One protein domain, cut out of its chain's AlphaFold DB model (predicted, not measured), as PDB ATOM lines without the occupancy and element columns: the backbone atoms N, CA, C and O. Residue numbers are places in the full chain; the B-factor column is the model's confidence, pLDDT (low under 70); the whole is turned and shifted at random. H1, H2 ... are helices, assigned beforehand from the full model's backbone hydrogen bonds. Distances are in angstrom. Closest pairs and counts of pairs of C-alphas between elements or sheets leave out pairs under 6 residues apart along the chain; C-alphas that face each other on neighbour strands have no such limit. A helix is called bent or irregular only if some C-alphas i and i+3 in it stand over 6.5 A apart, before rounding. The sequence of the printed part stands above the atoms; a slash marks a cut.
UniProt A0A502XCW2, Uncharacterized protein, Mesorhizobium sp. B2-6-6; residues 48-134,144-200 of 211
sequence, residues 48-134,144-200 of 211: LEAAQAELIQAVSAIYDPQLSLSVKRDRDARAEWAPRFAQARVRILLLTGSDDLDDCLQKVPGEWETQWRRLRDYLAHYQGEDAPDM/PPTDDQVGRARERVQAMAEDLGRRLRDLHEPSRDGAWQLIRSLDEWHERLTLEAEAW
ATOM      1  N   LEU A  48       9.183  36.188  -2.816       91.19
ATOM      2  CA  LEU A  48      10.153  36.225  -1.726       91.19
ATOM      3  C   LEU A  48      11.503  36.708  -2.238       91.19
ATOM      4  O   LEU A  48      12.029  37.672  -1.695       91.19
ATOM      5  N   GLU A  49      12.012  36.100  -3.305       90.62
ATOM      6  CA  GLU A  49      13.291  36.467  -3.918       90.62
ATOM      7  C   GLU A  49      13.297  37.933  -4.367       90.62
ATOM      8  O   GLU A  49      14.259  38.658  -4.116       90.62
ATOM      9  N   ALA A  50      12.194  38.417  -4.948       90.00
ATOM     10  CA  ALA A  50      12.047  39.820  -5.321       90.00
ATOM     11  C   ALA A  50      12.060  40.760  -4.100       90.00
ATOM     12  O   ALA A  50      12.774  41.763  -4.098       90.00
ATOM     13  N   ALA A  51      11.296  40.442  -3.048       92.38
ATOM     14  CA  ALA A  51      11.274  41.244  -1.822       92.38
ATOM     15  C   ALA A  51      12.640  41.242  -1.117       92.38
ATOM     16  O   ALA A  51      13.116  42.278  -0.660       92.38
ATOM     17  N   GLN A  52      13.305  40.094  -1.077       92.81
ATOM     18  CA  GLN A  52      14.637  39.927  -0.513       92.81
ATOM     19  C   GLN A  52      15.691  40.706  -1.308       92.81
ATOM     20  O   GLN A  52      16.534  41.367  -0.709       92.81
ATOM     21  N   ALA A  53      15.630  40.689  -2.641       90.88
ATOM     22  CA  ALA A  53      16.530  41.464  -3.491       90.88
ATOM     23  C   ALA A  53      16.380  42.975  -3.258       90.88
ATOM     24  O   ALA A  53      17.385  43.673  -3.118       90.88
ATOM     25  N   GLU A  54      15.143  43.476  -3.156       91.56
ATOM     26  CA  GLU A  54      14.877  44.875  -2.797       91.56
ATOM     27  C   GLU A  54      15.435  45.220  -1.409       91.56
ATOM     28  O   GLU A  54      16.041  46.279  -1.230       91.56
ATOM     29  N   LEU A  55      15.276  44.318  -0.435       91.88
ATOM     30  CA  LEU A  55      15.774  44.521   0.921       91.88
ATOM     31  C   LEU A  55      17.306  44.541   0.965       91.88
ATOM     32  O   LEU A  55      17.882  45.444   1.567       91.88
ATOM     33  N   ILE A  56      17.973  43.610   0.275       91.94
ATOM     34  CA  ILE A  56      19.436  43.584   0.142       91.94
ATOM     35  C   ILE A  56      19.930  44.865  -0.530       91.94
ATOM     36  O   ILE A  56      20.889  45.464  -0.055       91.94
ATOM     37  N   GLN A  57      19.273  45.319  -1.602       90.00
ATOM     38  CA  GLN A  57      19.659  46.552  -2.288       90.00
ATOM     39  C   GLN A  57      19.559  47.769  -1.360       90.00
ATOM     40  O   GLN A  57      20.484  48.578  -1.308       90.00
ATOM     41  N   ALA A  58      18.464  47.879  -0.603       89.88
ATOM     42  CA  ALA A  58      18.284  48.960   0.355       89.88
ATOM     43  C   ALA A  58      19.314  48.898   1.494       89.88
ATOM     44  O   ALA A  58      19.862  49.930   1.869       89.88
ATOM     45  N   VAL A  59      19.632  47.707   2.007       90.75
ATOM     46  CA  VAL A  59      20.666  47.525   3.038       90.75
ATOM     47  C   VAL A  59      22.048  47.896   2.517       90.75
ATOM     48  O   VAL A  59      22.752  48.642   3.188       90.75
ATOM     49  N   SER A  60      22.425  47.454   1.316       88.38
ATOM     50  CA  SER A  60      23.704  47.832   0.706       88.38
ATOM     51  C   SER A  60      23.841  49.344   0.554       88.38
ATOM     52  O   SER A  60      24.933  49.873   0.725       88.38
ATOM     53  N   ALA A  61      22.740  50.041   0.263       87.06
ATOM     54  CA  ALA A  61      22.742  51.492   0.206       87.06
ATOM     55  C   ALA A  61      22.833  52.126   1.602       87.06
ATOM     56  O   ALA A  61      23.639  53.019   1.802       87.06
ATOM     57  N   ILE A  62      22.063  51.657   2.590       86.56
ATOM     58  CA  ILE A  62      22.085  52.187   3.968       86.56
ATOM     59  C   ILE A  62      23.470  52.017   4.619       86.56
ATOM     60  O   ILE A  62      23.958  52.912   5.307       86.56
ATOM     61  N   TYR A  63      24.113  50.877   4.375       87.56
ATOM     62  CA  TYR A  63      25.422  50.526   4.924       87.56
ATOM     63  C   TYR A  63      26.575  50.836   3.958       87.56
ATOM     64  O   TYR A  63      27.670  50.293   4.116       87.56
ATOM     65  N   ASP A  64      26.368  51.713   2.969       83.88
ATOM     66  CA  ASP A  64      27.440  52.143   2.070       83.88
ATOM     67  C   ASP A  64      28.519  52.903   2.875       83.88
ATOM     68  O   ASP A  64      28.234  53.945   3.493       83.88
ATOM     69  N   PRO A  65      29.780  52.421   2.879       72.38
ATOM     70  CA  PRO A  65      30.887  53.077   3.561       72.38
ATOM     71  C   PRO A  65      31.089  54.535   3.135       72.38
ATOM     72  O   PRO A  65      31.526  55.333   3.961       72.38
ATOM     73  N   GLN A  66      30.748  54.900   1.897       70.62
ATOM     74  CA  GLN A  66      30.988  56.232   1.339       70.62
ATOM     75  C   GLN A  66      29.943  57.277   1.754       70.62
ATOM     76  O   GLN A  66      30.205  58.477   1.640       70.62
ATOM     77  N   LEU A  67      28.762  56.860   2.228       63.34
ATOM     78  CA  LEU A  67      27.662  57.788   2.503       63.34
ATOM     79  C   LEU A  67      27.852  58.638   3.762       63.34
ATOM     80  O   LEU A  67      27.443  59.800   3.749       63.34
ATOM     81  N   SER A  68      28.488  58.140   4.829       60.22
ATOM     82  CA  SER A  68      28.573  58.947   6.063       60.22
ATOM     83  C   SER A  68      29.515  60.118   5.997       60.22
ATOM     84  O   SER A  68      29.397  61.015   6.817       60.22
ATOM     85  N   LEU A  69      30.408  60.164   5.017       63.66
ATOM     86  CA  LEU A  69      31.323  61.286   4.870       63.66
ATOM     87  C   LEU A  69      30.595  62.553   4.373       63.66
ATOM     88  O   LEU A  69      31.185  63.627   4.304       63.66
ATOM     89  N   SER A  70      29.302  62.467   4.022       72.44
ATOM     90  CA  SER A  70      28.490  63.623   3.644       72.44
ATOM     91  C   SER A  70      27.067  63.537   4.195       72.44
ATOM     92  O   SER A  70      26.229  62.806   3.675       72.44
ATOM     93  N   VAL A  71      26.748  64.404   5.162       75.50
ATOM     94  CA  VAL A  71      25.404  64.522   5.771       75.50
ATOM     95  C   VAL A  71      24.297  64.714   4.728       75.50
ATOM     96  O   VAL A  71      23.190  64.200   4.879       75.50
ATOM     97  N   LYS A  72      24.576  65.461   3.651       80.88
ATOM     98  CA  LYS A  72      23.610  65.671   2.569       80.88
ATOM     99  C   LYS A  72      23.377  64.387   1.768       80.88
ATOM    100  O   LYS A  72      22.224  64.019   1.577       80.88
ATOM    101  N   ARG A  73      24.445  63.700   1.336       76.69
ATOM    102  CA  ARG A  73      24.316  62.432   0.593       76.69
ATOM    103  C   ARG A  73      23.638  61.359   1.436       76.69
ATOM    104  O   ARG A  73      22.786  60.658   0.912       76.69
ATOM    105  N   ASP A  74      23.964  61.284   2.724       79.44
ATOM    106  CA  ASP A  74      23.311  60.375   3.669       79.44
ATOM    107  C   ASP A  74      21.799  60.620   3.745       79.44
ATOM    108  O   ASP A  74      20.999  59.695   3.609       79.44
ATOM    109  N   ARG A  75      21.390  61.883   3.913       83.50
ATOM    110  CA  ARG A  75      19.970  62.253   3.964       83.50
ATOM    111  C   ARG A  75      19.243  61.899   2.669       83.50
ATOM    112  O   ARG A  75      18.154  61.331   2.730       83.50
ATOM    113  N   ASP A  76      19.832  62.247   1.528       85.19
ATOM    114  CA  ASP A  76      19.233  62.011   0.214       85.19
ATOM    115  C   ASP A  76      19.113  60.499  -0.061       85.19
ATOM    116  O   ASP A  76      18.049  60.027  -0.463       85.19
ATOM    117  N   ALA A  77      20.148  59.717   0.266       82.88
ATOM    118  CA  ALA A  77      20.126  58.261   0.149       82.88
ATOM    119  C   ALA A  77      19.076  57.625   1.074       82.88
ATOM    120  O   ALA A  77      18.301  56.772   0.646       82.88
ATOM    121  N   ARG A  78      18.971  58.058   2.335       84.12
ATOM    122  CA  ARG A  78      17.934  57.551   3.250       84.12
ATOM    123  C   ARG A  78      16.523  57.854   2.763       84.12
ATOM    124  O   ARG A  78      15.654  56.990   2.870       84.12
ATOM    125  N   ALA A  79      16.293  59.048   2.217       87.12
ATOM    126  CA  ALA A  79      15.000  59.409   1.644       87.12
ATOM    127  C   ALA A  79      14.604  58.481   0.481       87.12
ATOM    128  O   ALA A  79      13.422  58.185   0.311       87.12
ATOM    129  N   GLU A  80      15.583  57.987  -0.279       87.88
ATOM    130  CA  GLU A  80      15.370  57.021  -1.357       87.88
ATOM    131  C   GLU A  80      15.149  55.588  -0.842       87.88
ATOM    132  O   GLU A  80      14.200  54.912  -1.250       87.88
ATOM    133  N   TRP A  81      16.013  55.102   0.054       86.88
ATOM    134  CA  TRP A  81      16.082  53.675   0.391       86.88
ATOM    135  C   TRP A  81      15.209  53.262   1.575       86.88
ATOM    136  O   TRP A  81      14.742  52.123   1.598       86.88
ATOM    137  N   ALA A  82      14.913  54.160   2.522       87.44
ATOM    138  CA  ALA A  82      14.079  53.825   3.679       87.44
ATOM    139  C   ALA A  82      12.652  53.377   3.292       87.44
ATOM    140  O   ALA A  82      12.193  52.357   3.818       87.44
ATOM    141  N   PRO A  83      11.949  54.032   2.339       91.00
ATOM    142  CA  PRO A  83      10.646  53.552   1.877       91.00
ATOM    143  C   PRO A  83      10.721  52.177   1.201       91.00
ATOM    144  O   PRO A  83       9.850  51.335   1.417       91.00
ATOM    145  N   ARG A  84      11.777  51.929   0.410       91.06
ATOM    146  CA  ARG A  84      11.987  50.649  -0.293       91.06
ATOM    147  C   ARG A  84      12.258  49.519   0.696       91.06
ATOM    148  O   ARG A  84      11.649  48.459   0.582       91.06
ATOM    149  N   PHE A  85      13.085  49.775   1.710       92.94
ATOM    150  CA  PHE A  85      13.328  48.838   2.804       92.94
ATOM    151  C   PHE A  85      12.029  48.483   3.536       92.94
ATOM    152  O   PHE A  85      11.707  47.307   3.689       92.94
ATOM    153  N   ALA A  86      11.249  49.491   3.947       93.06
ATOM    154  CA  ALA A  86       9.993  49.278   4.662       93.06
ATOM    155  C   ALA A  86       8.990  48.458   3.831       93.06
ATOM    156  O   ALA A  86       8.361  47.534   4.346       93.06
ATOM    157  N   GLN A  87       8.875  48.746   2.532       93.94
ATOM    158  CA  GLN A  87       7.989  48.000   1.644       93.94
ATOM    159  C   GLN A  87       8.431  46.540   1.474       93.94
ATOM    160  O   GLN A  87       7.595  45.635   1.546       93.94
ATOM    161  N   ALA A  88       9.726  46.302   1.262       92.88
ATOM    162  CA  ALA A  88      10.282  44.961   1.138       92.88
ATOM    163  C   ALA A  88      10.075  44.140   2.421       92.88
ATOM    164  O   ALA A  88       9.638  42.990   2.357       92.88
ATOM    165  N   ARG A  89      10.282  44.763   3.587       94.94
ATOM    166  CA  ARG A  89      10.050  44.161   4.906       94.94
ATOM    167  C   ARG A  89       8.604  43.695   5.082       94.94
ATOM    168  O   ARG A  89       8.372  42.531   5.395       94.94
ATOM    169  N   VAL A  90       7.629  44.551   4.758       95.44
ATOM    170  CA  VAL A  90       6.198  44.197   4.812       95.44
ATOM    171  C   VAL A  90       5.872  43.030   3.874       95.44
ATOM    172  O   VAL A  90       5.100  42.145   4.233       95.44
ATOM    173  N   ARG A  91       6.463  42.980   2.672       94.31
ATOM    174  CA  ARG A  91       6.270  41.839   1.760       94.31
ATOM    175  C   ARG A  91       6.831  40.548   2.353       94.31
ATOM    176  O   ARG A  91       6.159  39.524   2.268       94.31
ATOM    177  N   ILE A  92       8.011  40.594   2.972       92.69
ATOM    178  CA  ILE A  92       8.591  39.441   3.672       92.69
ATOM    179  C   ILE A  92       7.679  38.999   4.819       92.69
ATOM    180  O   ILE A  92       7.361  37.816   4.880       92.69
ATOM    181  N   LEU A  93       7.179  39.922   5.648       93.88
ATOM    182  CA  LEU A  93       6.213  39.622   6.712       93.88
ATOM    183  C   LEU A  93       4.970  38.907   6.165       93.88
ATOM    184  O   LEU A  93       4.573  37.869   6.686       93.88
ATOM    185  N   LEU A  94       4.373  39.409   5.081       93.00
ATOM    186  CA  LEU A  94       3.200  38.782   4.461       93.00
ATOM    187  C   LEU A  94       3.506  37.395   3.874       93.00
ATOM    188  O   LEU A  94       2.628  36.534   3.822       93.00
ATOM    189  N   LEU A  95       4.739  37.174   3.410       91.56
ATOM    190  CA  LEU A  95       5.167  35.908   2.824       91.56
ATOM    191  C   LEU A  95       5.557  34.871   3.874       91.56
ATOM    192  O   LEU A  95       5.274  33.699   3.652       91.56
ATOM    193  N   THR A  96       6.183  35.254   4.984       90.19
ATOM    194  CA  THR A  96       6.646  34.328   6.035       90.19
ATOM    195  C   THR A  96       5.636  34.182   7.174       90.19
ATOM    196  O   THR A  96       5.579  33.131   7.813       90.19
ATOM    197  N   GLY A  97       4.813  35.208   7.415       90.62
ATOM    198  CA  GLY A  97       3.893  35.290   8.550       90.62
ATOM    199  C   GLY A  97       4.613  35.319   9.900       90.62
ATOM    200  O   GLY A  97       4.119  34.716  10.858       90.62
ATOM    201  N   SER A  98       5.809  35.916   9.947       93.56
ATOM    202  CA  SER A  98       6.661  36.001  11.136       93.56
ATOM    203  C   SER A  98       6.805  37.452  11.587       93.56
ATOM    204  O   SER A  98       7.581  38.208  11.005       93.56
ATOM    205  N   ASP A  99       6.072  37.811  12.641       94.94
ATOM    206  CA  ASP A  99       6.183  39.122  13.291       94.94
ATOM    207  C   ASP A  99       7.575  39.307  13.921       94.94
ATOM    208  O   ASP A  99       8.184  40.358  13.764       94.94
ATOM    209  N   ASP A 100       8.144  38.243  14.507       95.56
ATOM    210  CA  ASP A 100       9.502  38.260  15.076       95.56
ATOM    211  C   ASP A 100      10.571  38.663  14.041       95.56
ATOM    212  O   ASP A 100      11.535  39.368  14.358       95.56
ATOM    213  N   LEU A 101      10.409  38.230  12.783       95.38
ATOM    214  CA  LEU A 101      11.314  38.618  11.703       95.38
ATOM    215  C   LEU A 101      11.106  40.083  11.304       95.38
ATOM    216  O   LEU A 101      12.094  40.761  11.022       95.38
ATOM    217  N   ASP A 102       9.867  40.584  11.286       95.56
ATOM    218  CA  ASP A 102       9.600  42.009  11.033       95.56
ATOM    219  C   ASP A 102      10.237  42.887  12.117       95.56
ATOM    220  O   ASP A 102      10.949  43.839  11.789       95.56
ATOM    221  N   ASP A 103      10.083  42.504  13.387       95.19
ATOM    222  CA  ASP A 103      10.681  43.181  14.540       95.19
ATOM    223  C   ASP A 103      12.214  43.191  14.470       95.19
ATOM    224  O   ASP A 103      12.852  44.208  14.756       95.19
ATOM    225  N   CYS A 104      12.830  42.073  14.070       95.00
ATOM    226  CA  CYS A 104      14.272  41.990  13.843       95.00
ATOM    227  C   CYS A 104      14.705  42.921  12.694       95.00
ATOM    228  O   CYS A 104      15.573  43.779  12.873       95.00
ATOM    229  N   LEU A 105      14.047  42.830  11.533       95.06
ATOM    230  CA  LEU A 105      14.359  43.649  10.358       95.06
ATOM    231  C   LEU A 105      14.117  45.146  10.599       95.06
ATOM    232  O   LEU A 105      14.790  45.978   9.996       95.06
ATOM    233  N   GLN A 106      13.195  45.524  11.485       94.88
ATOM    234  CA  GLN A 106      12.957  46.922  11.842       94.88
ATOM    235  C   GLN A 106      14.153  47.574  12.553       94.88
ATOM    236  O   GLN A 106      14.328  48.789  12.447       94.88
ATOM    237  N   LYS A 107      15.001  46.793  13.231       94.44
ATOM    238  CA  LYS A 107      16.197  47.304  13.926       94.44
ATOM    239  C   LYS A 107      17.337  47.650  12.969       94.44
ATOM    240  O   LYS A 107      18.158  48.509  13.297       94.44
ATOM    241  N   VAL A 108      17.355  47.027  11.784       93.06
ATOM    242  CA  VAL A 108      18.398  47.189  10.759       93.06
ATOM    243  C   VAL A 108      18.573  48.665  10.353       93.06
ATOM    244  O   VAL A 108      19.638  49.214  10.625       93.06
ATOM    245  N   PRO A 109      17.564  49.373   9.801       89.69
ATOM    246  CA  PRO A 109      17.698  50.773   9.377       89.69
ATOM    247  C   PRO A 109      17.627  51.785  10.541       89.69
ATOM    248  O   PRO A 109      17.287  52.947  10.331       89.69
ATOM    249  N   GLY A 110      17.839  51.346  11.785       87.94
ATOM    250  CA  GLY A 110      17.681  52.175  12.976       87.94
ATOM    251  C   GLY A 110      18.844  52.008  13.940       87.94
ATOM    252  O   GLY A 110      19.891  52.642  13.797       87.94
ATOM    253  N   GLU A 111      18.645  51.164  14.949       90.06
ATOM    254  CA  GLU A 111      19.632  50.927  16.003       90.06
ATOM    255  C   GLU A 111      20.957  50.403  15.435       90.06
ATOM    256  O   GLU A 111      22.023  50.942  15.742       90.06
ATOM    257  N   TRP A 112      20.891  49.399  14.558       93.38
ATOM    258  CA  TRP A 112      22.081  48.722  14.044       93.38
ATOM    259  C   TRP A 112      22.883  49.619  13.107       93.38
ATOM    260  O   TRP A 112      24.109  49.688  13.205       93.38
ATOM    261  N   GLU A 113      22.201  50.340  12.217       89.75
ATOM    262  CA  GLU A 113      22.823  51.341  11.350       89.75
ATOM    263  C   GLU A 113      23.530  52.426  12.173       89.75
ATOM    264  O   GLU A 113      24.671  52.786  11.880       89.75
ATOM    265  N   THR A 114      22.877  52.933  13.225       86.88
ATOM    266  CA  THR A 114      23.435  53.988  14.083       86.88
ATOM    267  C   THR A 114      24.737  53.536  14.743       86.88
ATOM    268  O   THR A 114      25.722  54.275  14.750       86.88
ATOM    269  N   GLN A 115      24.766  52.315  15.275       88.12
ATOM    270  CA  GLN A 115      25.958  51.754  15.907       88.12
ATOM    271  C   GLN A 115      27.091  51.526  14.901       88.12
ATOM    272  O   GLN A 115      28.226  51.933  15.152       88.12
ATOM    273  N   TRP A 116      26.781  50.936  13.744       89.88
ATOM    274  CA  TRP A 116      27.756  50.716  12.674       89.88
ATOM    275  C   TRP A 116      28.361  52.026  12.171       89.88
ATOM    276  O   TRP A 116      29.579  52.137  12.031       89.88
ATOM    277  N   ARG A 117      27.526  53.051  11.977       85.19
ATOM    278  CA  ARG A 117      27.965  54.376  11.544       85.19
ATOM    279  C   ARG A 117      28.911  55.015  12.545       85.19
ATOM    280  O   ARG A 117      29.978  55.459  12.139       85.19
ATOM    281  N   ARG A 118      28.555  55.007  13.832       82.50
ATOM    282  CA  ARG A 118      29.412  55.544  14.899       82.50
ATOM    283  C   ARG A 118      30.772  54.861  14.921       82.50
ATOM    284  O   ARG A 118      31.781  55.545  15.000       82.50
ATOM    285  N   LEU A 119      30.806  53.532  14.817       85.69
ATOM    286  CA  LEU A 119      32.061  52.783  14.770       85.69
ATOM    287  C   LEU A 119      32.888  53.130  13.521       85.69
ATOM    288  O   LEU A 119      34.096  53.320  13.616       85.69
ATOM    289  N   ARG A 120      32.260  53.257  12.349       85.12
ATOM    290  CA  ARG A 120      32.979  53.650  11.131       85.12
ATOM    291  C   ARG A 120      33.530  55.073  11.229       85.12
ATOM    292  O   ARG A 120      34.702  55.280  10.935       85.12
ATOM    293  N   ASP A 121      32.706  56.029  11.639       80.75
ATOM    294  CA  ASP A 121      33.106  57.429  11.795       80.75
ATOM    295  C   ASP A 121      34.193  57.550  12.879       80.75
ATOM    296  O   ASP A 121      35.111  58.363  12.755       80.75
ATOM    297  N   TYR A 122      34.162  56.656  13.880       79.25
ATOM    298  CA  TYR A 122      35.236  56.491  14.851       79.25
ATOM    299  C   TYR A 122      36.575  56.136  14.211       79.25
ATOM    300  O   TYR A 122      37.574  56.826  14.407       79.25
ATOM    301  N   LEU A 123      36.585  55.084  13.400       82.75
ATOM    302  CA  LEU A 123      37.784  54.611  12.714       82.75
ATOM    303  C   LEU A 123      38.297  55.609  11.664       82.75
ATOM    304  O   LEU A 123      39.507  55.739  11.492       82.75
ATOM    305  N   ALA A 124      37.398  56.335  10.994       80.62
ATOM    306  CA  ALA A 124      37.745  57.380  10.031       80.62
ATOM    307  C   ALA A 124      38.512  58.544  10.691       80.62
ATOM    308  O   ALA A 124      39.525  58.997  10.159       80.62
ATOM    309  N   HIS A 125      38.100  58.963  11.894       79.50
ATOM    310  CA  HIS A 125      38.775  60.031  12.637       79.50
ATOM    311  C   HIS A 125      40.245  59.717  12.948       79.50
ATOM    312  O   HIS A 125      41.103  60.580  12.772       79.50
ATOM    313  N   TYR A 126      40.567  58.481  13.353       76.94
ATOM    314  CA  TYR A 126      41.961  58.085  13.613       76.94
ATOM    315  C   TYR A 126      42.835  58.095  12.359       76.94
ATOM    316  O   TYR A 126      44.051  58.207  12.468       76.94
ATOM    317  N   GLN A 127      42.233  58.011  11.172       75.69
ATOM    318  CA  GLN A 127      42.940  58.125   9.895       75.69
ATOM    319  C   GLN A 127      43.034  59.575   9.396       75.69
ATOM    320  O   GLN A 127      43.544  59.814   8.303       75.69
ATOM    321  N   GLY A 128      42.566  60.544  10.188       70.31
ATOM    322  CA  GLY A 128      42.568  61.958   9.821       70.31
ATOM    323  C   GLY A 128      41.523  62.319   8.761       70.31
ATOM    324  O   GLY A 128      41.665  63.352   8.111       70.31
ATOM    325  N   GLU A 129      40.497  61.484   8.562       72.19
ATOM    326  CA  GLU A 129      39.352  61.806   7.705       72.19
ATOM    327  C   GLU A 129      38.342  62.680   8.478       72.19
ATOM    328  O   GLU A 129      38.078  62.447   9.662       72.19
ATOM    329  N   ASP A 130      37.753  63.680   7.810       63.06
ATOM    330  CA  ASP A 130      36.697  64.524   8.387       63.06
ATOM    331  C   ASP A 130      35.430  63.686   8.645       63.06
ATOM    332  O   ASP A 130      34.657  63.387   7.731       63.06
ATOM    333  N   ALA A 131      35.221  63.299   9.906       61.09
ATOM    334  CA  ALA A 131      34.097  62.482  10.355       61.09
ATOM    335  C   ALA A 131      33.008  63.357  11.023       61.09
ATOM    336  O   ALA A 131      33.293  64.029  12.018       61.09
ATOM    337  N   PRO A 132      31.757  63.365  10.522       57.81
ATOM    338  CA  PRO A 132      30.743  64.342  10.934       57.81
ATOM    339  C   PRO A 132      30.173  64.159  12.351       57.81
ATOM    340  O   PRO A 132      29.683  65.137  12.914       57.81
ATOM    341  N   ASP A 133      30.258  62.962  12.944       55.44
ATOM    342  CA  ASP A 133      29.668  62.649  14.263       55.44
ATOM    343  C   ASP A 133      30.673  62.703  15.439       55.44
ATOM    344  O   ASP A 133      30.356  62.327  16.571       55.44
ATOM    345  N   MET A 134      31.883  63.223  15.214       55.88
ATOM    346  CA  MET A 134      32.903  63.394  16.251       55.88
ATOM    347  C   MET A 134      32.903  64.808  16.837       55.88
ATOM    348  O   MET A 134      33.530  65.729  16.317       55.88
ATOM    349  N   PRO A 144      46.989  56.005  22.022       67.00
ATOM    350  CA  PRO A 144      46.228  55.899  20.785       67.00
ATOM    351  C   PRO A 144      46.478  54.533  20.111       67.00
ATOM    352  O   PRO A 144      47.598  54.006  20.204       67.00
ATOM    353  N   PRO A 145      45.466  53.946  19.450       76.12
ATOM    354  CA  PRO A 145      45.623  52.752  18.627       76.12
ATOM    355  C   PRO A 145      46.620  52.991  17.488       76.12
ATOM    356  O   PRO A 145      46.813  54.118  17.034       76.12
ATOM    357  N   THR A 146      47.273  51.925  17.026       82.62
ATOM    358  CA  THR A 146      48.197  52.009  15.885       82.62
ATOM    359  C   THR A 146      47.436  52.036  14.561       82.62
ATOM    360  O   THR A 146      46.365  51.434  14.454       82.62
ATOM    361  N   ASP A 147      48.024  52.626  13.518       82.19
ATOM    362  CA  ASP A 147      47.430  52.667  12.170       82.19
ATOM    363  C   ASP A 147      47.020  51.268  11.673       82.19
ATOM    364  O   ASP A 147      45.918  51.086  11.158       82.19
ATOM    365  N   ASP A 148      47.840  50.243  11.936       86.31
ATOM    366  CA  ASP A 148      47.538  48.840  11.602       86.31
ATOM    367  C   ASP A 148      46.319  48.265  12.347       86.31
ATOM    368  O   ASP A 148      45.636  47.358  11.862       86.31
ATOM    369  N   GLN A 149      46.059  48.724  13.575       85.44
ATOM    370  CA  GLN A 149      44.882  48.303  14.338       85.44
ATOM    371  C   GLN A 149      43.627  48.943  13.749       85.44
ATOM    372  O   GLN A 149      42.643  48.239  13.516       85.44
ATOM    373  N   VAL A 150      43.692  50.245  13.459       85.25
ATOM    374  CA  VAL A 150      42.596  51.020  12.863       85.25
ATOM    375  C   VAL A 150      42.273  50.508  11.456       85.25
ATOM    376  O   VAL A 150      41.109  50.261  11.146       85.25
ATOM    377  N   GLY A 151      43.292  50.252  10.630       86.00
ATOM    378  CA  GLY A 151      43.138  49.716   9.276       86.00
ATOM    379  C   GLY A 151      42.415  48.369   9.257       86.00
ATOM    380  O   GLY A 151      41.388  48.226   8.595       86.00
ATOM    381  N   ARG A 152      42.865  47.405  10.072       89.38
ATOM    382  CA  ARG A 152      42.210  46.086  10.163       89.38
ATOM    383  C   ARG A 152      40.778  46.168  10.678       89.38
ATOM    384  O   ARG A 152      39.939  45.357  10.299       89.38
ATOM    385  N   ALA A 153      40.495  47.094  11.585       88.12
ATOM    386  CA  ALA A 153      39.144  47.285  12.098       88.12
ATOM    387  C   ALA A 153      38.217  47.862  11.035       88.12
ATOM    388  O   ALA A 153      37.104  47.375  10.866       88.12
ATOM    389  N   ARG A 154      38.705  48.833  10.256       87.12
ATOM    390  CA  ARG A 154      37.969  49.408   9.128       87.12
ATOM    391  C   ARG A 154      37.619  48.338   8.103       87.12
ATOM    392  O   ARG A 154      36.464  48.255   7.701       87.12
ATOM    393  N   GLU A 155      38.577  47.487   7.741       89.38
ATOM    394  CA  GLU A 155      38.341  46.353   6.840       89.38
ATOM    395  C   GLU A 155      37.254  45.413   7.375       89.38
ATOM    396  O   GLU A 155      36.339  45.047   6.637       89.38
ATOM    397  N   ARG A 156      37.292  45.065   8.672       91.12
ATOM    398  CA  ARG A 156      36.249  44.230   9.289       91.12
ATOM    399  C   ARG A 156      34.883  44.910   9.243       91.12
ATOM    400  O   ARG A 156      33.926  44.294   8.785       91.12
ATOM    401  N   VAL A 157      34.788  46.177   9.643       88.50
ATOM    402  CA  VAL A 157      33.531  46.950   9.656       88.50
ATOM    403  C   VAL A 157      32.951  47.128   8.250       88.50
ATOM    404  O   VAL A 157      31.732  47.072   8.078       88.50
ATOM    405  N   GLN A 158      33.798  47.292   7.233       86.62
ATOM    406  CA  GLN A 158      33.377  47.316   5.829       86.62
ATOM    407  C   GLN A 158      32.869  45.942   5.375       86.62
ATOM    408  O   GLN A 158      31.783  45.847   4.807       86.62
ATOM    409  N   ALA A 159      33.590  44.866   5.703       89.75
ATOM    410  CA  ALA A 159      33.172  43.502   5.383       89.75
ATOM    411  C   ALA A 159      31.844  43.112   6.058       89.75
ATOM    412  O   ALA A 159      31.105  42.276   5.535       89.75
ATOM    413  N   MET A 160      31.505  43.724   7.198       90.62
ATOM    414  CA  MET A 160      30.225  43.495   7.868       90.62
ATOM    415  C   MET A 160      29.025  43.971   7.043       90.62
ATOM    416  O   MET A 160      28.000  43.294   7.070       90.62
ATOM    417  N   ALA A 161      29.131  45.069   6.288       85.75
ATOM    418  CA  ALA A 161      28.036  45.539   5.430       85.75
ATOM    419  C   ALA A 161      27.697  44.503   4.341       85.75
ATOM    420  O   ALA A 161      26.536  44.140   4.146       85.75
ATOM    421  N   GLU A 162      28.724  43.945   3.696       88.06
ATOM    422  CA  GLU A 162      28.559  42.869   2.714       88.06
ATOM    423  C   GLU A 162      28.025  41.579   3.347       88.06
ATOM    424  O   GLU A 162      27.203  40.877   2.753       88.06
ATOM    425  N   ASP A 163      28.488  41.253   4.557       92.50
ATOM    426  CA  ASP A 163      28.035  40.078   5.299       92.50
ATOM    427  C   ASP A 163      26.546  40.161   5.649       92.50
ATOM    428  O   ASP A 163      25.843  39.160   5.533       92.50
ATOM    429  N   LEU A 164      26.038  41.349   5.998       91.81
ATOM    430  CA  LEU A 164      24.615  41.558   6.268       91.81
ATOM    431  C   LEU A 164      23.766  41.253   5.026       91.81
ATOM    432  O   LEU A 164      22.795  40.500   5.103       91.81
ATOM    433  N   GLY A 165      24.174  41.762   3.857       89.44
ATOM    434  CA  GLY A 165      23.521  41.455   2.581       89.44
ATOM    435  C   GLY A 165      23.592  39.968   2.205       89.44
ATOM    436  O   GLY A 165      22.647  39.433   1.624       89.44
ATOM    437  N   ARG A 166      24.686  39.274   2.557       89.94
ATOM    438  CA  ARG A 166      24.810  37.817   2.382       89.94
ATOM    439  C   ARG A 166      23.842  37.054   3.284       89.94
ATOM    440  O   ARG A 166      23.110  36.224   2.766       89.94
ATOM    441  N   ARG A 167      23.770  37.382   4.574       92.75
ATOM    442  CA  ARG A 167      22.867  36.723   5.535       92.75
ATOM    443  C   ARG A 167      21.401  36.896   5.166       92.75
ATOM    444  O   ARG A 167      20.625  35.955   5.251       92.75
ATOM    445  N   LEU A 168      21.025  38.075   4.676       90.62
ATOM    446  CA  LEU A 168      19.672  38.317   4.180       90.62
ATOM    447  C   LEU A 168      19.294  37.405   3.016       90.62
ATOM    448  O   LEU A 168      18.113  37.093   2.893       90.62
ATOM    449  N   ARG A 169      20.264  36.947   2.209       88.31
ATOM    450  CA  ARG A 169      20.064  35.975   1.121       88.31
ATOM    451  C   ARG A 169      19.725  34.567   1.632       88.31
ATOM    452  O   ARG A 169      19.135  33.791   0.891       88.31
ATOM    453  N   ASP A 170      20.016  34.263   2.896       88.12
ATOM    454  CA  ASP A 170      19.805  32.928   3.469       88.12
ATOM    455  C   ASP A 170      18.331  32.607   3.766       88.12
ATOM    456  O   ASP A 170      17.997  31.475   4.129       88.12
ATOM    457  N   LEU A 171      17.420  33.562   3.570       87.12
ATOM    458  CA  LEU A 171      15.982  33.298   3.580       87.12
ATOM    459  C   LEU A 171      15.565  32.587   2.285       87.12
ATOM    460  O   LEU A 171      15.065  33.205   1.350       87.12
ATOM    461  N   HIS A 172      15.804  31.277   2.238       81.00
ATOM    462  CA  HIS A 172      15.563  30.445   1.055       81.00
ATOM    463  C   HIS A 172      14.092  30.070   0.869       81.00
ATOM    464  O   HIS A 172      13.669  29.825  -0.255       81.00
ATOM    465  N   GLU A 173      13.312  30.018   1.951       82.69
ATOM    466  CA  GLU A 173      11.911  29.605   1.912       82.69
ATOM    467  C   GLU A 173      11.011  30.575   2.691       82.69
ATOM    468  O   GLU A 173      11.381  31.029   3.779       82.69
ATOM    469  N   PRO A 174       9.785  30.850   2.199       81.44
ATOM    470  CA  PRO A 174       8.805  31.700   2.870       81.44
ATOM    471  C   PRO A 174       8.090  30.912   3.979       81.44
ATOM    472  O   PRO A 174       6.872  30.702   3.945       81.44
ATOM    473  N   SER A 175       8.867  30.425   4.944       85.62
ATOM    474  CA  SER A 175       8.429  29.590   6.059       85.62
ATOM    475  C   SER A 175       8.838  30.204   7.400       85.62
ATOM    476  O   SER A 175       9.715  31.065   7.473       85.62
ATOM    477  N   ARG A 176       8.192  29.755   8.483       84.88
ATOM    478  CA  ARG A 176       8.554  30.181   9.845       84.88
ATOM    479  C   ARG A 176       9.950  29.712  10.242       84.88
ATOM    480  O   ARG A 176      10.666  30.470  10.882       84.88
ATOM    481  N   ASP A 177      10.344  28.512   9.827       88.56
ATOM    482  CA  ASP A 177      11.671  27.971  10.129       88.56
ATOM    483  C   ASP A 177      12.765  28.774   9.412       88.56
ATOM    484  O   ASP A 177      13.764  29.139  10.031       88.56
ATOM    485  N   GLY A 178      12.544  29.128   8.138       89.25
ATOM    486  CA  GLY A 178      13.438  30.013   7.387       89.25
ATOM    487  C   GLY A 178      13.546  31.400   8.024       89.25
ATOM    488  O   GLY A 178      14.647  31.932   8.169       89.25
ATOM    489  N   ALA A 179      12.423  31.957   8.489       91.75
ATOM    490  CA  ALA A 179      12.413  33.216   9.228       91.75
ATOM    491  C   ALA A 179      13.228  33.131  10.530       91.75
ATOM    492  O   ALA A 179      14.056  33.999  10.789       91.75
ATOM    493  N   TRP A 180      13.067  32.057  11.308       93.12
ATOM    494  CA  TRP A 180      13.814  31.838  12.552       93.12
ATOM    495  C   TRP A 180      15.324  31.705  12.326       93.12
ATOM    496  O   TRP A 180      16.130  32.262  13.072       93.12
ATOM    497  N   GLN A 181      15.724  30.980  11.279       93.81
ATOM    498  CA  GLN A 181      17.132  30.850  10.903       93.81
ATOM    499  C   GLN A 181      17.733  32.196  10.501       93.81
ATOM    500  O   GLN A 181      18.851  32.506  10.921       93.81
ATOM    501  N   LEU A 182      16.983  33.000   9.741       94.75
ATOM    502  CA  LEU A 182      17.409  34.343   9.376       94.75
ATOM    503  C   LEU A 182      17.554  35.236  10.615       94.75
ATOM    504  O   LEU A 182      18.593  35.870  10.752       94.75
ATOM    505  N   ILE A 183      16.579  35.248  11.534       95.62
ATOM    506  CA  ILE A 183      16.654  36.039  12.779       95.62
ATOM    507  C   ILE A 183      17.945  35.727  13.532       95.62
ATOM    508  O   ILE A 183      18.725  36.631  13.806       95.62
ATOM    509  N   ARG A 184      18.227  34.442  13.780       95.62
ATOM    510  CA  ARG A 184      19.454  34.028  14.473       95.62
ATOM    511  C   ARG A 184      20.712  34.510  13.749       95.62
ATOM    512  O   ARG A 184      21.638  35.000  14.384       95.62
ATOM    513  N   SER A 185      20.737  34.397  12.422       96.12
ATOM    514  CA  SER A 185      21.859  34.874  11.609       96.12
ATOM    515  C   SER A 185      22.036  36.397  11.706       96.12
ATOM    516  O   SER A 185      23.162  36.890  11.782       96.12
ATOM    517  N   LEU A 186      20.945  37.160  11.726       96.12
ATOM    518  CA  LEU A 186      20.983  38.615  11.872       96.12
ATOM    519  C   LEU A 186      21.408  39.040  13.287       96.12
ATOM    520  O   LEU A 186      22.212  39.961  13.427       96.12
ATOM    521  N   ASP A 187      20.947  38.339  14.320       95.12
ATOM    522  CA  ASP A 187      21.345  38.592  15.706       95.12
ATOM    523  C   ASP A 187      22.837  38.301  15.926       95.12
ATOM    524  O   ASP A 187      23.539  39.126  16.508       95.12
ATOM    525  N   GLU A 188      23.366  37.200  15.381       96.50
ATOM    526  CA  GLU A 188      24.810  36.912  15.387       96.50
ATOM    527  C   GLU A 188      25.614  38.032  14.711       96.50
ATOM    528  O   GLU A 188      26.693  38.420  15.167       96.50
ATOM    529  N   TRP A 189      25.107  38.566  13.597       96.19
ATOM    530  CA  TRP A 189      25.750  39.685  12.918       96.19
ATOM    531  C   TRP A 189      25.795  40.933  13.810       96.19
ATOM    532  O   TRP A 189      26.840  41.587  13.891       96.19
ATOM    533  N   HIS A 190      24.694  41.237  14.497       95.31
ATOM    534  CA  HIS A 190      24.588  42.381  15.397       95.31
ATOM    535  C   HIS A 190      25.428  42.213  16.674       95.31
ATOM    536  O   HIS A 190      26.045  43.174  17.138       95.31
ATOM    537  N   GLU A 191      25.528  41.001  17.212       94.62
ATOM    538  CA  GLU A 191      26.406  40.696  18.343       94.62
ATOM    539  C   GLU A 191      27.866  40.987  17.986       94.62
ATOM    540  O   GLU A 191      28.548  41.707  18.711       94.62
ATOM    541  N   ARG A 192      28.334  40.541  16.812       94.06
ATOM    542  CA  ARG A 192      29.681  40.895  16.335       94.06
ATOM    543  C   ARG A 192      29.865  42.402  16.189       94.06
ATOM    544  O   ARG A 192      30.949  42.895  16.481       94.06
ATOM    545  N   LEU A 193      28.840  43.130  15.738       92.62
ATOM    546  CA  LEU A 193      28.918  44.591  15.618       92.62
ATOM    547  C   LEU A 193      29.110  45.224  16.994       92.62
ATOM    548  O   LEU A 193      29.878  46.170  17.144       92.62
ATOM    549  N   THR A 194      28.425  44.678  17.993       90.50
ATOM    550  CA  THR A 194      28.522  45.114  19.382       90.50
ATOM    551  C   THR A 194      29.886  44.821  19.976       90.50
ATOM    552  O   THR A 194      30.493  45.728  20.532       90.50
ATOM    553  N   LEU A 195      30.421  43.621  19.761       89.69
ATOM    554  CA  LEU A 195      31.767  43.261  20.200       89.69
ATOM    555  C   LEU A 195      32.846  44.112  19.522       89.69
ATOM    556  O   LEU A 195      33.770  44.580  20.186       89.69
ATOM    557  N   GLU A 196      32.729  44.343  18.211       87.88
ATOM    558  CA  GLU A 196      33.646  45.238  17.503       87.88
ATOM    559  C   GLU A 196      33.516  46.660  18.019       87.88
ATOM    560  O   GLU A 196      34.542  47.293  18.210       87.88
ATOM    561  N   ALA A 197      32.304  47.155  18.294       83.62
ATOM    562  CA  ALA A 197      32.132  48.461  18.910       83.62
ATOM    563  C   ALA A 197      32.863  48.503  20.257       83.62
ATOM    564  O   ALA A 197      33.796  49.290  20.393       83.62
ATOM    565  N   GLU A 198      32.518  47.637  21.212       81.69
ATOM    566  CA  GLU A 198      33.064  47.604  22.580       81.69
ATOM    567  C   GLU A 198      34.594  47.473  22.654       81.69
ATOM    568  O   GLU A 198      35.205  47.920  23.626       81.69
ATOM    569  N   ALA A 199      35.234  46.913  21.624       78.31
ATOM    570  CA  ALA A 199      36.689  46.839  21.525       78.31
ATOM    571  C   ALA A 199      37.379  48.214  21.393       78.31
ATOM    572  O   ALA A 199      38.590  48.308  21.613       78.31
ATOM    573  N   TRP A 200      36.641  49.278  21.054       72.88
ATOM    574  CA  TRP A 200      37.171  50.634  20.891       72.88
ATOM    575  C   TRP A 200      36.823  51.519  22.103       72.88
ATOM    576  O   TRP A 200      35.643  51.759  22.355       72.88
TER     577      TRP A 200
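What this domain is: This is residues 48 to 134 and 144 to 200 of the 211 residues of an uncharacterized protein of Mesorhizobium sp. B2-6-6 (UniProt A0A502XCW2). This is an elongated bundle of helices that run roughly along one long axis, with H1, H2b and H3a gathered at one end and the long helices H4 and H5 side by side, H5 packing on both arms of H3, with residues 179 to 186 on H3a and 190 to 197 on H3b, and H4 packing on H3b with residues 147 to 157 and on H1 with residues 161 to 168. The bent helix H2 leaves the bundle at its first arm, H2a, which lies on one side and meets the end of H1. The printed part has 144 residues with five named helices, H1 to H5 in order along the chain, and no named strand; the class is all helix. It is compact, with a radius of gyration of the C-alphas of 15.8 A, and spans 48 by 29 by 19 A.

Where its parts are: H1, residues 48 to 62, begins at C-alpha 48 (10.153, 36.225, -1.726) and is 20.7 A long. H2, residues 71 to 96, was assigned as one helix by its hydrogen bonds but is bent, with C-alphas 80 and 83 6.7 A apart; its arms are H2a, residues 71 to 80, and H2b, residues 83 to 96. H3, residues 99 to 126, also one helix by its hydrogen bonds, is bent, with C-alphas 109 and 112 6.7 A apart; its arms are H3a, residues 99 to 109, and H3b, residues 112 to 126. H3a is irregular, with C-alphas 106 and 109 6.6 A apart. H4, residues 147 to 168, is 32.3 A long, with a kink of 26 degrees near residue 162. H5, residues 176 to 198, is 32.7 A long and ends at C-alpha 198 (33.064, 47.604, 22.580).

How they stand to each other: H1, H2b, H3a, H3b, H4 and H5 form a bundle, helices grouped with their lines mostly aligned. H1 touches H2b, closest at the C-alphas of Ala 51 and Ala 88, 4.9 A, opposite ways at a shallow tilt of 33 degrees, only just short of steep. H1 and H2a, a hairpin, only just touch, with 3 pairs of C-alphas within 8 A, the closest those of Ile 62 and Arg 78, 6.8 A. The arms H2a and H2b stand at a steep tilt of 42 degrees. H2b and H3a, a hairpin, touch through residues 89 to 93 of H2b alone, closest at the C-alphas of Leu 93 and Asp 102, 6.0 A. H3b touches H4, opposite ways at 22 degrees, closest at the C-alphas of Leu 123 and Val 150, 6.0 A. H4 and H5, a hairpin, touch at a shallow tilt of 12 degrees, closest at the C-alphas of Arg 167 and Ser 185, 6.4 A. H1 and H5 are apart. Every O i to N i+4 pair is within hydrogen-bond range in H1, H2a, H2b and H5; the counts are 4 of 7 in H3a, 10 of 11 in H3b and 16 of 18 in H4.

The domain as a whole: The two C-alphas farthest apart are those of Leu 94 and Pro 144, 49.1 A. Residues 135 to 143 are not printed, and C-alphas 134 and 144 are 15.9 A apart across this cut, in the link from H3 to H4. Of the links printed whole, H2 to H3 is tight and none is long. The mean pLDDT of the printed part is 86.4; residues 67 to 69, 130 to 134 and 144 are under 70.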